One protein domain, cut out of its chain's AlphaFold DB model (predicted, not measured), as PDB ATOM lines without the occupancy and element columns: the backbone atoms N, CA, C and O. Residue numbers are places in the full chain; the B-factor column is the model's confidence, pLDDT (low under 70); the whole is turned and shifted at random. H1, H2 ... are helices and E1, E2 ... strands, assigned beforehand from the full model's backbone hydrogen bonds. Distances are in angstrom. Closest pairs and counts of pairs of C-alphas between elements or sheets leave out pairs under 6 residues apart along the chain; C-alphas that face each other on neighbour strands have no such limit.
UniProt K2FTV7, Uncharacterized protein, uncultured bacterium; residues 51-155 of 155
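AT A GLANCE: This is residues 51 to 155 of the 155 residues of an uncharacterized protein of uncultured bacterium (UniProt K2FTV7). A strongly twisted, curled wall of five antiparallel strands stands beside a small group of helices, with H1 nearest the middle of the whole, H3 alongside it and H4 across it. A separate hairpin of two strands, E4 and E5, reaches away from the wall as an arm, and the short H2 follows the far end of H1. The printed part has 105 residues, in the order E1 E2 E3 E4 E5 H1 H2 H3 H4 E6 E7, and its class is mixed, helices and strands. The large sheet runs E1 - E2 - E3 - E6 - E7. The whole is compact, with a radius of gyration of the C-alphas of 14.1 A and spans of 37 by 36 by 27 A.

HOW THE PARTS SIT: E1, residues 52 to 54, E2, residues 57 to 63, and E3, residues 66 to 71, form a meander, each strand the antiparallel neighbour of the one before. N 52 and O 59 are 2.9 A apart across the hairpin E1 and E2, and N 68 and O 60 are 2.9 A apart across the hairpin E2 and E3. E4, residues 75 to 80, and E5, residues 83 to 88, are an antiparallel hairpin, with N 78 and O 85 at 2.8 A. H1, residues 90 to 102, only grazes the large sheet, with its residues 92 to 100. H2, residues 104 to 107, meets H1 only through their link. H3, residues 112 to 123, touches H1 at a shallow tilt of 31 degrees, opposite ways; the closest C-alphas, of Trp 94 and Leu 122, are 6.3 A apart. H4, residues 128 to 136, touches residues 91 to 95 of H1, about perpendicular at 75 degrees; the closest C-alphas, of Asn 91 and Thr 131, are 4.9 A apart. H3 and H4 are apart. H4 only grazes the large sheet, with its residues 134 to 136, and is only just on it, with 5 pairs of C-alphas within 10 A. E6, residues 139 to 142, is antiparallel to E3, with N 69 and O 139 at 2.7 A. E7, residues 145 to 147, makes a hairpin with E6, with N 147 and O 140 at 2.8 A. In H1, H3 and H4 every O i to N i+4 pair is within hydrogen-bond range; H2 is too short for such a pair.

IN THESE COORDINATES: E1 begins at C-alpha 52 (184.727, 256.926, 332.658). From first to last C-alpha E2 measures 18.5 A, E3 17.1 A, E4 15.9 A and E5 16.1 A. H1 begins at C-alpha 90 (171.223, 242.239, 338.763) and is 18.1 A long; H3 is 16.6 A and H4 12.3 A. E7 ends at C-alpha 147 (168.862, 263.348, 337.436).

THE WHOLE: The two C-alphas farthest apart are those of Ser 82 and Phe 145, at 40.9 A. The printed part has no cut, and the links between its named elements are tight. Residues 106 to 111, of which 106 and 107 belong to H2, stand free. The mean pLDDT of the printed part is 80.5; residues 63 to 64, 79 to 80, 83 to 84, 105, 107 to 111 and 152 to 155 are under 70.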
ATOM      1  N   PHE A  51     184.248 253.643 329.378       76.19
ATOM      2  CA  PHE A  51     184.040 253.646 330.815       76.19
ATOM      3  C   PHE A  51     184.818 254.811 331.417       76.19
ATOM      4  O   PHE A  51     186.047 254.832 331.361       76.19
ATOM      5  N   ILE A  52     184.112 255.777 331.996       84.81
ATOM      6  CA  ILE A  52     184.727 256.926 332.658       84.81
ATOM      7  C   ILE A  52     184.697 256.659 334.160       84.81
ATOM      8  O   ILE A  52     183.628 256.591 334.769       84.81
ATOM      9  N   LYS A  53     185.873 256.488 334.763       87.81
ATOM     10  CA  LYS A  53     186.010 256.393 336.219       87.81
ATOM     11  C   LYS A  53     185.980 257.805 336.802       87.81
ATOM     12  O   LYS A  53     186.735 258.659 336.353       87.81
ATOM     13  N   ILE A  54     185.090 258.046 337.761       86.06
ATOM     14  CA  ILE A  54     184.937 259.330 338.454       86.06
ATOM     15  C   ILE A  54     184.808 259.013 339.940       86.06
ATOM     16  O   ILE A  54     183.796 258.446 340.354       86.06
ATOM     17  N   ASP A  55     185.826 259.354 340.725       89.38
ATOM     18  CA  ASP A  55     185.907 259.035 342.154       89.38
ATOM     19  C   ASP A  55     185.671 257.531 342.418       89.38
ATOM     20  O   ASP A  55     186.330 256.676 341.828       89.38
ATOM     21  N   SER A  56     184.695 257.193 343.266       90.12
ATOM     22  CA  SER A  56     184.243 255.830 343.583       90.12
ATOM     23  C   SER A  56     183.149 255.301 342.639       90.12
ATOM     24  O   SER A  56     182.436 254.348 342.966       90.12
ATOM     25  N   SER A  57     182.979 255.931 341.474       91.75
ATOM     26  CA  SER A  57     181.908 255.641 340.523       91.75
ATOM     27  C   SER A  57     182.410 255.339 339.111       91.75
ATOM     28  O   SER A  57     183.446 255.817 338.649       91.75
ATOM     29  N   LEU A  58     181.594 254.586 338.384       90.12
ATOM     30  CA  LEU A  58     181.725 254.295 336.969       90.12
ATOM     31  C   LEU A  58     180.606 255.000 336.204       90.12
ATOM     32  O   LEU A  58     179.429 254.769 336.473       90.12
ATOM     33  N   LYS A  59     180.966 255.836 335.232       88.88
ATOM     34  CA  LYS A  59     180.034 256.438 334.280       88.88
ATOM     35  C   LYS A  59     180.174 255.768 332.917       88.88
ATOM     36  O   LYS A  59     181.287 255.603 332.422       88.88
ATOM     37  N   PHE A  60     179.048 255.402 332.316       84.31
ATOM     38  CA  PHE A  60     179.004 254.810 330.983       84.31
ATOM     39  C   PHE A  60     177.664 255.081 330.297       84.31
ATOM     40  O   PHE A  60     176.657 255.363 330.956       84.31
ATOM     41  N   ASP A  61     177.652 255.002 328.970       79.31
ATOM     42  CA  ASP A  61     176.436 255.187 328.189       79.31
ATOM     43  C   ASP A  61     175.594 253.910 328.200       79.31
ATOM     44  O   ASP A  61     176.102 252.801 328.055       79.31
ATOM     45  N   LEU A  62     174.284 254.074 328.349       73.06
ATOM     46  CA  LEU A  62     173.278 253.023 328.178       73.06
ATOM     47  C   LEU A  62     172.641 253.080 326.785       73.06
ATOM     48  O   LEU A  62     172.209 252.068 326.237       73.06
ATOM     49  N   TYR A  63     172.562 254.287 326.233       66.62
ATOM     50  CA  TYR A  63     172.060 254.610 324.903       66.62
ATOM     51  C   TYR A  63     172.735 255.917 324.453       66.62
ATOM     52  O   TYR A  63     173.196 256.660 325.320       66.62
ATOM     53  N   PRO A  64     172.813 256.264 323.154       66.31
ATOM     54  CA  PRO A  64     173.418 257.531 322.748       66.31
ATOM     55  C   PRO A  64     172.854 258.739 323.509       66.31
ATOM     56  O   PRO A  64     171.640 258.963 323.535       66.31
ATOM     57  N   ASN A  65     173.751 259.525 324.109       70.31
ATOM     58  CA  ASN A  65     173.473 260.645 325.018       70.31
ATOM     59  C   ASN A  65     172.806 260.284 326.352       70.31
ATOM     60  O   ASN A  65     172.665 261.176 327.184       70.31
ATOM     61  N   PHE A  66     172.389 259.037 326.570       77.38
ATOM     62  CA  PHE A  66     171.809 258.582 327.825       77.38
ATOM     63  C   PHE A  66     172.841 257.789 328.623       77.38
ATOM     64  O   PHE A  66     173.199 256.669 328.259       77.38
ATOM     65  N   TRP A  67     173.296 258.364 329.728       86.31
ATOM     66  CA  TRP A  67     174.352 257.790 330.549       86.31
ATOM     67  C   TRP A  67     173.853 257.441 331.943       86.31
ATOM     68  O   TRP A  67     172.893 258.017 332.461       86.31
ATOM     69  N   VAL A  68     174.559 256.511 332.573       88.94
ATOM     70  CA  VAL A  68     174.409 256.196 333.988       88.94
ATOM     71  C   VAL A  68     175.760 256.309 334.681       88.94
ATOM     72  O   VAL A  68     176.795 255.954 334.123       88.94
ATOM     73  N   LYS A  69     175.743 256.848 335.896       91.88
ATOM     74  CA  LYS A  69     176.852 256.864 336.841       91.88
ATOM     75  C   LYS A  69     176.464 256.001 338.032       91.88
ATOM     76  O   LYS A  69     175.514 256.328 338.742       91.88
ATOM     77  N   ILE A  70     177.201 254.923 338.230       91.62
ATOM     78  CA  ILE A  70     176.940 253.899 339.239       91.62
ATOM     79  C   ILE A  70     178.143 253.796 340.178       91.62
ATOM     80  O   ILE A  70     179.263 254.068 339.750       91.62
ATOM     81  N   PRO A  71     177.969 253.389 341.436       89.88
ATOM     82  CA  PRO A  71     179.095 253.180 342.338       89.88
ATOM     83  C   PRO A  71     179.849 251.875 342.020       89.88
ATOM     84  O   PRO A  71     179.235 250.896 341.599       89.88
ATOM     85  N   PHE A  72     181.163 251.800 342.257       89.25
ATOM     86  CA  PHE A  72     181.950 250.602 341.905       89.25
ATOM     87  C   PHE A  72     181.510 249.316 342.610       89.25
ATOM     88  O   PHE A  72     181.584 248.253 342.004       89.25
ATOM     89  N   TYR A  73     181.014 249.384 343.848       88.19
ATOM     90  CA  TYR A  73     180.525 248.193 344.558       88.19
ATOM     91  C   TYR A  73     179.230 247.621 343.961       88.19
ATOM     92  O   TYR A  73     178.809 246.536 344.346       88.19
ATOM     93  N   SER A  74     178.587 248.328 343.023       86.44
ATOM     94  CA  SER A  74     177.475 247.779 342.238       86.44
ATOM     95  C   SER A  74     177.937 246.890 341.076       86.44
ATOM     96  O   SER A  74     177.109 246.384 340.318       86.44
ATOM     97  N   LEU A  75     179.251 246.706 340.918       87.69
ATOM     98  CA  LEU A  75     179.837 245.748 339.993       87.69
ATOM     99  C   LEU A  75     180.074 244.414 340.702       87.69
ATOM    100  O   LEU A  75     180.658 244.361 341.784       87.69
ATOM    101  N   THR A  76     179.687 243.329 340.047       79.00
ATOM    102  CA  THR A  76     179.807 241.969 340.570       79.00
ATOM    103  C   THR A  76     180.794 241.184 339.721       79.00
ATOM    104  O   THR A  76     180.739 241.208 338.494       79.00
ATOM    105  N   LYS A  77     181.711 240.449 340.352       80.81
ATOM    106  CA  LYS A  77     182.551 239.488 339.627       80.81
ATOM    107  C   LYS A  77     181.754 238.204 339.415       80.81
ATOM    108  O   LYS A  77     181.377 237.543 340.377       80.81
ATOM    109  N   THR A  78     181.520 237.845 338.163       70.19
ATOM    110  CA  THR A  78     180.815 236.626 337.760       70.19
ATOM    111  C   THR A  78     181.796 235.684 337.074       70.19
ATOM    112  O   THR A  78     182.703 236.121 336.364       70.19
ATOM    113  N   LYS A  79     181.635 234.380 337.303       66.44
ATOM    114  CA  LYS A  79     182.455 233.338 336.686       66.44
ATOM    115  C   LYS A  79     181.566 232.448 335.822       66.44
ATOM    116  O   LYS A  79     180.511 232.019 336.281       66.44
ATOM    117  N   LEU A  80     181.993 232.180 334.592       57.84
ATOM    118  CA  LEU A  80     181.371 231.215 333.686       57.84
ATOM    119  C   LEU A  80     182.463 230.256 333.211       57.84
ATOM    120  O   LEU A  80     183.352 230.641 332.450       57.84
ATOM    121  N   GLY A  81     182.437 229.023 333.718       74.88
ATOM    122  CA  GLY A  81     183.535 228.075 333.524       74.88
ATOM    123  C   GLY A  81     184.843 228.615 334.112       74.88
ATOM    124  O   GLY A  81     184.900 228.968 335.287       74.88
ATOM    125  N   SER A  82     185.894 228.702 333.296       76.44
ATOM    126  CA  SER A  82     187.191 229.277 333.682       76.44
ATOM    127  C   SER A  82     187.265 230.801 333.530       76.44
ATOM    128  O   SER A  82     188.188 231.418 334.059       76.44
ATOM    129  N   VAL A  83     186.302 231.426 332.846       59.06
ATOM    130  CA  VAL A  83     186.346 232.856 332.525       59.06
ATOM    131  C   VAL A  83     185.683 233.667 333.632       59.06
ATOM    132  O   VAL A  83     184.528 233.433 333.991       59.06
ATOM    133  N   GLN A  84     186.406 234.658 334.149       69.38
ATOM    134  CA  GLN A  84     185.878 235.645 335.083       69.38
ATOM    135  C   GLN A  84     185.620 236.966 334.357       69.38
ATOM    136  O   GLN A  84     186.473 237.465 333.627       69.38
ATOM    137  N   PHE A  85     184.450 237.549 334.578       74.94
ATOM    138  CA  PHE A  85     184.059 238.837 334.017       74.94
ATOM    139  C   PHE A  85     183.360 239.679 335.080       74.94
ATOM    140  O   PHE A  85     182.803 239.172 336.050       74.94
ATOM    141  N   THR A  86     183.430 240.995 334.914       74.19
ATOM    142  CA  THR A  86     182.744 241.937 335.800       74.19
ATOM    143  C   THR A  86     181.413 242.306 335.164       74.19
ATOM    144  O   THR A  86     181.374 242.777 334.030       74.19
ATOM    145  N   THR A  87     180.329 242.059 335.884       77.50
ATOM    146  CA  THR A  87     178.958 242.362 335.484       77.50
ATOM    147  C   THR A  87     178.387 243.471 336.350       77.50
ATOM    148  O   THR A  87     178.936 243.833 337.389       77.50
ATOM    149  N   LEU A  88     177.268 244.028 335.906       81.69
ATOM    150  CA  LEU A  88     176.451 244.890 336.738       81.69
ATOM    151  C   LEU A  88     175.649 244.038 337.727       81.69
ATOM    152  O   LEU A  88     175.158 242.970 337.353       81.69
ATOM    153  N   ASP A  89     175.440 244.532 338.945       85.06
ATOM    154  CA  ASP A  89     174.515 243.899 339.878       85.06
ATOM    155  C   ASP A  89     173.116 243.766 339.249       85.06
ATOM    156  O   ASP A  89     172.584 244.710 338.653       85.06
ATOM    157  N   VAL A  90     172.510 242.583 339.387       81.44
ATOM    158  CA  VAL A  90     171.223 242.239 338.763       81.44
ATOM    159  C   VAL A  90     170.098 243.208 339.148       81.44
ATOM    160  O   VAL A  90     169.251 243.532 338.316       81.44
ATOM    161  N   ASN A  91     170.124 243.737 340.376       87.25
ATOM    162  CA  ASN A  91     169.136 244.693 340.878       87.25
ATOM    163  C   ASN A  91     169.236 246.023 340.129       87.25
ATOM    164  O   ASN A  91     168.231 246.591 339.698       87.25
ATOM    165  N   LEU A  92     170.466 246.499 339.934       85.00
ATOM    166  CA  LEU A  92     170.738 247.726 339.203       85.00
ATOM    167  C   LEU A  92     170.466 247.551 337.702       85.00
ATOM    168  O   LEU A  92     169.901 248.444 337.073       85.00
ATOM    169  N   LEU A  93     170.787 246.382 337.138       84.75
ATOM    170  CA  LEU A  93     170.494 246.059 335.742       84.75
ATOM    171  C   LEU A  93     168.987 246.089 335.476       84.75
ATOM    172  O   LEU A  93     168.543 246.685 334.494       84.75
ATOM    173  N   TRP A  94     168.201 245.472 336.359       86.31
ATOM    174  CA  TRP A  94     166.748 245.501 336.270       86.31
ATOM    175  C   TRP A  94     166.202 246.920 336.363       86.31
ATOM    176  O   TRP A  94     165.426 247.319 335.501       86.31
ATOM    177  N   ALA A  95     166.657 247.709 337.339       87.06
ATOM    178  CA  ALA A  95     166.240 249.099 337.495       87.06
ATOM    179  C   ALA A  95     166.505 249.943 336.240       87.06
ATOM    180  O   ALA A  95     165.634 250.691 335.791       87.06
ATOM    181  N   ILE A  96     167.693 249.795 335.648       84.19
ATOM    182  CA  ILE A  96     168.057 250.461 334.397       84.19
ATOM    183  C   ILE A  96     167.109 250.037 333.269       84.19
ATOM    184  O   ILE A  96     166.563 250.892 332.567       84.19
ATOM    185  N   LYS A  97     166.886 248.728 333.091       82.19
ATOM    186  CA  LYS A  97     166.009 248.210 332.032       82.19
ATOM    187  C   LYS A  97     164.551 248.628 332.230       82.19
ATOM    188  O   LYS A  97     163.899 248.975 331.248       82.19
ATOM    189  N   GLN A  98     164.061 248.643 333.467       85.62
ATOM    190  CA  GLN A  98     162.714 249.093 333.812       85.62
ATOM    191  C   GLN A  98     162.532 250.568 333.455       85.62
ATOM    192  O   GLN A  98     161.603 250.916 332.731       85.62
ATOM    193  N   PHE A  99     163.468 251.426 333.867       84.06
ATOM    194  CA  PHE A  99     163.430 252.844 333.528       84.06
ATOM    195  C   PHE A  99     163.467 253.084 332.017       84.06
ATOM    196  O   PHE A  99     162.678 253.870 331.490       84.06
ATOM    197  N   LEU A 100     164.358 252.393 331.299       79.06
ATOM    198  CA  LEU A 100     164.420 252.491 329.842       79.06
ATOM    199  C   LEU A 100     163.112 252.019 329.201       79.06
ATOM    200  O   LEU A 100     162.642 252.662 328.269       79.06
ATOM    201  N   ASN A 101     162.504 250.943 329.704       80.94
ATOM    202  CA  ASN A 101     161.217 250.446 329.226       80.94
ATOM    203  C   ASN A 101     160.083 251.460 329.449       80.94
ATOM    204  O   ASN A 101     159.285 251.682 328.539       80.94
ATOM    205  N   ASP A 102     160.042 252.106 330.616       81.94
ATOM    206  CA  ASP A 102     159.014 253.090 330.972       81.94
ATOM    207  C   ASP A 102     159.180 254.456 330.305       81.94
ATOM    208  O   ASP A 102     158.216 255.218 330.226       81.94
ATOM    209  N   THR A 103     160.371 254.754 329.789       77.88
ATOM    210  CA  THR A 103     160.674 256.008 329.093       77.88
ATOM    211  C   THR A 103     160.777 255.789 327.582       77.88
ATOM    212  O   THR A 103     159.768 255.767 326.877       77.88
ATOM    213  N   LEU A 104     161.990 255.596 327.064       70.12
ATOM    214  CA  LEU A 104     162.280 255.486 325.633       70.12
ATOM    215  C   LEU A 104     161.678 254.220 325.006       70.12
ATOM    216  O   LEU A 104     161.250 254.227 323.852       70.12
ATOM    217  N   GLY A 105     161.602 253.133 325.772       67.25
ATOM    218  CA  GLY A 105     161.133 251.825 325.328       67.25
ATOM    219  C   GLY A 105     159.663 251.792 324.915       67.25
ATOM    220  O   GLY A 105     159.298 250.937 324.103       67.25
ATOM    221  N   ARG A 106     158.843 252.743 325.390       70.81
ATOM    222  CA  ARG A 106     157.438 252.901 324.971       70.81
ATOM    223  C   ARG A 106     157.308 253.329 323.511       70.81
ATOM    224  O   ARG A 106     156.364 252.913 322.844       70.81
ATOM    225  N   PHE A 107     158.274 254.095 323.010       69.38
ATOM    226  CA  PHE A 107     158.287 254.620 321.643       69.38
ATOM    227  C   PHE A 107     158.961 253.671 320.639       69.38
ATOM    228  O   PHE A 107     158.930 253.912 319.435       69.38
ATOM    229  N   ILE A 108     159.565 252.574 321.112       68.12
ATOM    230  CA  ILE A 108     160.262 251.594 320.272       68.12
ATOM    231  C   ILE A 108     159.360 250.366 320.095       68.12
ATOM    232  O   ILE A 108     159.283 249.504 320.967       68.12
ATOM    233  N   SER A 109     158.685 250.241 318.953       67.75
ATOM    234  CA  SER A 109     157.757 249.123 318.691       67.75
ATOM    235  C   SER A 109     158.457 247.779 318.439       67.75
ATOM    236  O   SER A 109     157.929 246.722 318.794       67.75
ATOM    237  N   TYR A 110     159.666 247.802 317.875       67.06
ATOM    238  CA  TYR A 110     160.426 246.602 317.515       67.06
ATOM    239  C   TYR A 110     160.640 245.683 318.721       67.06
ATOM    240  O   TYR A 110     161.209 246.132 319.704       67.06
ATOM    241  N   LYS A 111     160.220 244.409 318.671       67.12
ATOM    242  CA  LYS A 111     160.405 243.411 319.753       67.12
ATOM    243  C   LYS A 111     159.921 243.845 321.152       67.12
ATOM    244  O   LYS A 111     160.446 243.394 322.166       67.12
ATOM    245  N   ARG A 112     158.902 244.710 321.233       74.75
ATOM    246  CA  ARG A 112     158.374 245.204 322.517       74.75
ATOM    247  C   ARG A 112     157.924 244.080 323.460       74.75
ATOM    248  O   ARG A 112     158.282 244.126 324.629       74.75
ATOM    249  N   LYS A 113     157.188 243.079 322.956       74.75
ATOM    250  CA  LYS A 113     156.711 241.936 323.763       74.75
ATOM    251  C   LYS A 113     157.868 241.181 324.430       74.75
ATOM    252  O   LYS A 113     157.854 241.028 325.643       74.75
ATOM    253  N   GLN A 114     158.905 240.841 323.658       72.38
ATOM    254  CA  GLN A 114     160.103 240.164 324.165       72.38
ATOM    255  C   GLN A 114     160.791 240.972 325.276       72.38
ATOM    256  O   GLN A 114     161.084 240.431 326.331       72.38
ATOM    257  N   ARG A 115     160.969 242.292 325.104       75.25
ATOM    258  CA  ARG A 115     161.573 243.129 326.160       75.25
ATOM    259  C   ARG A 115     160.770 243.147 327.458       75.25
ATOM    260  O   ARG A 115     161.365 243.196 328.530       75.25
ATOM    261  N   VAL A 116     159.438 243.168 327.363       81.56
ATOM    262  CA  VAL A 116     158.555 243.128 328.540       81.56
ATOM    263  C   VAL A 116     158.684 241.782 329.253       81.56
ATOM    264  O   VAL A 116     158.764 241.744 330.479       81.56
ATOM    265  N   GLU A 117     158.756 240.690 328.498       78.31
ATOM    266  CA  GLU A 117     158.961 239.351 329.043       78.31
ATOM    267  C   GLU A 117     160.334 239.201 329.715       78.31
ATOM    268  O   GLU A 117     160.397 238.802 330.877       78.31
ATOM    269  N   ASP A 118     161.417 239.620 329.052       74.12
ATOM    270  CA  ASP A 118     162.775 239.614 329.612       74.12
ATOM    271  C   ASP A 118     162.842 240.392 330.934       74.12
ATOM    272  O   ASP A 118     163.480 239.970 331.902       74.12
ATOM    273  N   LEU A 119     162.169 241.545 330.988       83.00
ATOM    274  CA  LEU A 119     162.100 242.394 332.173       83.00
ATOM    275  C   LEU A 119     161.326 241.721 333.314       83.00
ATOM    276  O   LEU A 119     161.734 241.829 334.471       83.00
ATOM    277  N   SER A 120     160.252 240.995 332.989       82.75
ATOM    278  CA  SER A 120     159.482 240.190 333.943       82.75
ATOM    279  C   SER A 120     160.311 239.037 334.515       82.75
ATOM    280  O   SER A 120     160.337 238.842 335.729       82.75
ATOM    281  N   GLN A 121     161.059 238.312 333.676       78.12
ATOM    282  CA  GLN A 121     161.950 237.245 334.147       78.12
ATOM    283  C   GLN A 121     163.067 237.802 335.031       78.12
ATOM    284  O   GLN A 121     163.338 237.264 336.102       78.12
ATOM    285  N   LEU A 122     163.664 238.929 334.636       76.25
ATOM    286  CA  LEU A 122     164.697 239.591 335.425       76.25
ATOM    287  C   LEU A 122     164.162 240.067 336.785       76.25
ATOM    288  O   LEU A 122     164.862 239.942 337.786       76.25
ATOM    289  N   LYS A 123     162.909 240.540 336.848       86.12
ATOM    290  CA  LYS A 123     162.244 240.949 338.098       86.12
ATOM    291  C   LYS A 123     162.173 239.816 339.129       86.12
ATOM    292  O   LYS A 123     162.233 240.082 340.324       86.12
ATOM    293  N   LYS A 124     162.089 238.555 338.698       84.12
ATOM    294  CA  LYS A 124     162.064 237.395 339.611       84.12
ATOM    295  C   LYS A 124     163.384 237.191 340.361       84.12
ATOM    296  O   LYS A 124     163.402 236.503 341.374       84.12
ATOM    297  N   LEU A 125     164.476 237.778 339.869       82.50
ATOM    298  CA  LEU A 125     165.824 237.622 340.418       82.50
ATOM    299  C   LEU A 125     166.245 238.785 341.330       82.50
ATOM    300  O   LEU A 125     167.338 238.746 341.893       82.50
ATOM    301  N   VAL A 126     165.425 239.837 341.455       87.69
ATOM    302  CA  VAL A 126     165.813 241.059 342.178       87.69
ATOM    303  C   VAL A 126     165.219 241.153 343.577       87.69
ATOM    304  O   VAL A 126     164.077 240.784 343.837       87.69
ATOM    305  N   ASN A 127     165.994 241.749 344.477       90.44
ATOM    306  CA  ASN A 127     165.568 242.199 345.789       90.44
ATOM    307  C   ASN A 127     165.264 243.704 345.735       90.44
ATOM    308  O   ASN A 127     166.168 244.537 345.659       90.44
ATOM    309  N   LEU A 128     163.984 244.069 345.847       88.12
ATOM    310  CA  LEU A 128     163.540 245.463 345.718       88.12
ATOM    311  C   LEU A 128     164.185 246.426 346.729       88.12
ATOM    312  O   LEU A 128     164.373 247.598 346.403       88.12
ATOM    313  N   LYS A 129     164.536 245.968 347.940       90.25
ATOM    314  CA  LYS A 129     165.218 246.807 348.940       90.25
ATOM    315  C   LYS A 129     166.616 247.176 348.448       90.25
ATOM    316  O   LYS A 129     166.945 248.360 348.387       90.25
ATOM    317  N   LYS A 130     167.384 246.174 348.011       90.75
ATOM    318  CA  LYS A 130     168.719 246.363 347.428       90.75
ATOM    319  C   LYS A 130     168.663 247.221 346.161       90.75
ATOM    320  O   LYS A 130     169.500 248.098 345.977       90.75
ATOM    321  N   THR A 131     167.642 247.043 345.319       90.19
ATOM    322  CA  THR A 131     167.432 247.895 344.139       90.19
ATOM    323  C   THR A 131     167.299 249.373 344.504       90.19
ATOM    324  O   THR A 131     167.949 250.219 343.890       90.19
ATOM    325  N   LYS A 132     166.464 249.699 345.499       89.06
ATOM    326  CA  LYS A 132     166.252 251.086 345.947       89.06
ATOM    327  C   LYS A 132     167.533 251.710 346.492       89.06
ATOM    328  O   LYS A 132     167.824 252.861 346.176       89.06
ATOM    329  N   GLU A 133     168.296 250.948 347.268       90.00
ATOM    330  CA  GLU A 133     169.582 251.384 347.813       90.00
ATOM    331  C   GLU A 133     170.568 251.737 346.693       90.00
ATOM    332  O   GLU A 133     171.008 252.884 346.600       90.00
ATOM    333  N   LEU A 134     170.809 250.801 345.769       89.06
ATOM    334  CA  LEU A 134     171.719 250.994 344.635       89.06
ATOM    335  C   LEU A 134     171.309 252.178 343.746       89.06
ATOM    336  O   LEU A 134     172.157 252.948 343.288       89.06
ATOM    337  N   LEU A 135     170.007 252.361 343.517       88.44
ATOM    338  CA  LEU A 135     169.497 253.497 342.752       88.44
ATOM    339  C   LEU A 135     169.682 254.837 343.455       88.44
ATOM    340  O   LEU A 135     169.963 255.830 342.788       88.44
ATOM    341  N   SER A 136     169.544 254.883 344.781       88.31
ATOM    342  CA  SER A 136     169.696 256.120 345.558       88.31
ATOM    343  C   SER A 136     171.104 256.723 345.441       88.31
ATOM    344  O   SER A 136     171.270 257.951 345.516       88.31
ATOM    345  N   GLN A 137     172.081 255.845 345.196       89.38
ATOM    346  CA  GLN A 137     173.507 256.117 345.029       89.38
ATOM    347  C   GLN A 137     173.916 256.248 343.551       89.38
ATOM    348  O   GLN A 137     175.032 256.670 343.252       89.38
ATOM    349  N   SER A 138     173.012 255.942 342.619       90.25
ATOM    350  CA  SER A 138     173.240 256.087 341.181       90.25
ATOM    351  C   SER A 138     172.721 257.434 340.665       90.25
ATOM    352  O   SER A 138     171.787 258.029 341.209       90.25
ATOM    353  N   ARG A 139     173.311 257.932 339.576       91.50
ATOM    354  CA  ARG A 139     172.787 259.074 338.811       91.50
ATOM    355  C   ARG A 139     172.615 258.710 337.352       91.50
ATOM    356  O   ARG A 139     173.432 258.003 336.782       91.50
ATOM    357  N   PHE A 140     171.579 259.255 336.747       89.44
ATOM    358  CA  PHE A 140     171.275 259.099 335.337       89.44
ATOM    359  C   PHE A 140     171.405 260.452 334.659       89.44
ATOM    360  O   PHE A 140     171.375 261.490 335.323       89.44
ATOM    361  N   GLY A 141     171.553 260.466 333.344       86.12
ATOM    362  CA  GLY A 141     171.563 261.724 332.630       86.12
ATOM    363  C   GLY A 141     171.322 261.601 331.145       86.12
ATOM    364  O   GLY A 141     171.473 260.538 330.549       86.12
ATOM    365  N   TYR A 142     170.927 262.730 330.570       82.25
ATOM    366  CA  TYR A 142     170.748 262.913 329.142       82.25
ATOM    367  C   TYR A 142     171.559 264.130 328.704       82.25
ATOM    368  O   TYR A 142     171.313 265.244 329.171       82.25
ATOM    369  N   LYS A 143     172.545 263.931 327.824       78.94
ATOM    370  CA  LYS A 143     173.558 264.946 327.490       78.94
ATOM    371  C   LYS A 143     174.229 265.480 328.770       78.94
ATOM    372  O   LYS A 143     174.739 264.694 329.568       78.94
ATOM    373  N   SER A 144     174.227 266.794 328.982       81.94
ATOM    374  CA  SER A 144     174.774 267.457 330.171       81.94
ATOM    375  C   SER A 144     173.840 267.416 331.387       81.94
ATOM    376  O   SER A 144     174.288 267.676 332.501       81.94
ATOM    377  N   PHE A 145     172.562 267.072 331.211       85.06
ATOM    378  CA  PHE A 145     171.595 267.054 332.305       85.06
ATOM    379  C   PHE A 145     171.731 265.778 333.143       85.06
ATOM    380  O   PHE A 145     171.808 264.680 332.591       85.06
ATOM    381  N   SER A 146     171.720 265.915 334.473       87.94
ATOM    382  CA  SER A 146     171.764 264.789 335.414       87.94
ATOM    383  C   SER A 146     170.532 264.761 336.308       87.94
ATOM    384  O   SER A 146     170.086 265.804 336.781       87.94
ATOM    385  N   PHE A 147     170.026 263.568 336.592       86.44
ATOM    386  CA  PHE A 147     168.862 263.348 337.436       86.44
ATOM    387  C   PHE A 147     168.979 262.041 338.232       86.44
ATOM    388  O   PHE A 147     169.796 261.166 337.937       86.44
ATOM    389  N   LYS A 148     168.155 261.911 339.275       85.38
ATOM    390  CA  LYS A 148     167.944 260.643 339.986       85.38
ATOM    391  C   LYS A 148     166.681 259.981 339.452       85.38
ATOM    392  O   LYS A 148     165.699 260.677 339.208       85.38
ATOM    393  N   ILE A 149     166.694 258.658 339.293       78.62
ATOM    394  CA  ILE A 149     165.473 257.925 338.942       78.62
ATOM    395  C   ILE A 149     164.556 257.900 340.165       78.62
ATOM    396  O   ILE A 149     164.968 257.414 341.223       78.62
ATOM    397  N   PRO A 150     163.311 258.378 340.039       71.31
ATOM    398  CA  PRO A 150     162.335 258.228 341.101       71.31
ATOM    399  C   PRO A 150     161.986 256.756 341.335       71.31
ATOM    400  O   PRO A 150     161.728 256.003 340.398       71.31
ATOM    401  N   VAL A 151     161.900 256.349 342.601       70.50
ATOM    402  CA  VAL A 151     161.621 254.956 342.998       70.50
ATOM    403  C   VAL A 151     160.269 254.449 342.471       70.50
ATOM    404  O   VAL A 151     160.092 253.247 342.290       70.50
ATOM    405  N   PHE A 152     159.324 255.342 342.161       67.94
ATOM    406  CA  PHE A 152     158.028 254.964 341.588       67.94
ATOM    407  C   PHE A 152     158.114 254.391 340.163       67.94
ATOM    408  O   PHE A 152     157.125 253.825 339.705       67.94
ATOM    409  N   PHE A 153     159.259 254.500 339.480       66.69
ATOM    410  CA  PHE A 153     159.514 253.812 338.208       66.69
ATOM    411  C   PHE A 153     159.819 252.313 338.381       66.69
ATOM    412  O   PHE A 153     159.953 251.610 337.392       66.69
ATOM    413  N   LEU A 154     159.919 251.795 339.610       67.75
ATOM    414  CA  LEU A 154     160.237 250.386 339.894       67.75
ATOM    415  C   LEU A 154     158.990 249.512 340.109       67.75
ATOM    416  O   LEU A 154     158.997 248.646 340.986       67.75
ATOM    417  N   ARG A 155     157.905 249.776 339.373       64.69
ATOM    418  CA  ARG A 155     156.626 249.066 339.541       64.69
ATOM    419  C   ARG A 155     156.639 247.657 338.955       64.69
ATOM    420  O   ARG A 155     157.249 247.409 337.896       64.69
TER     421      ARG A 155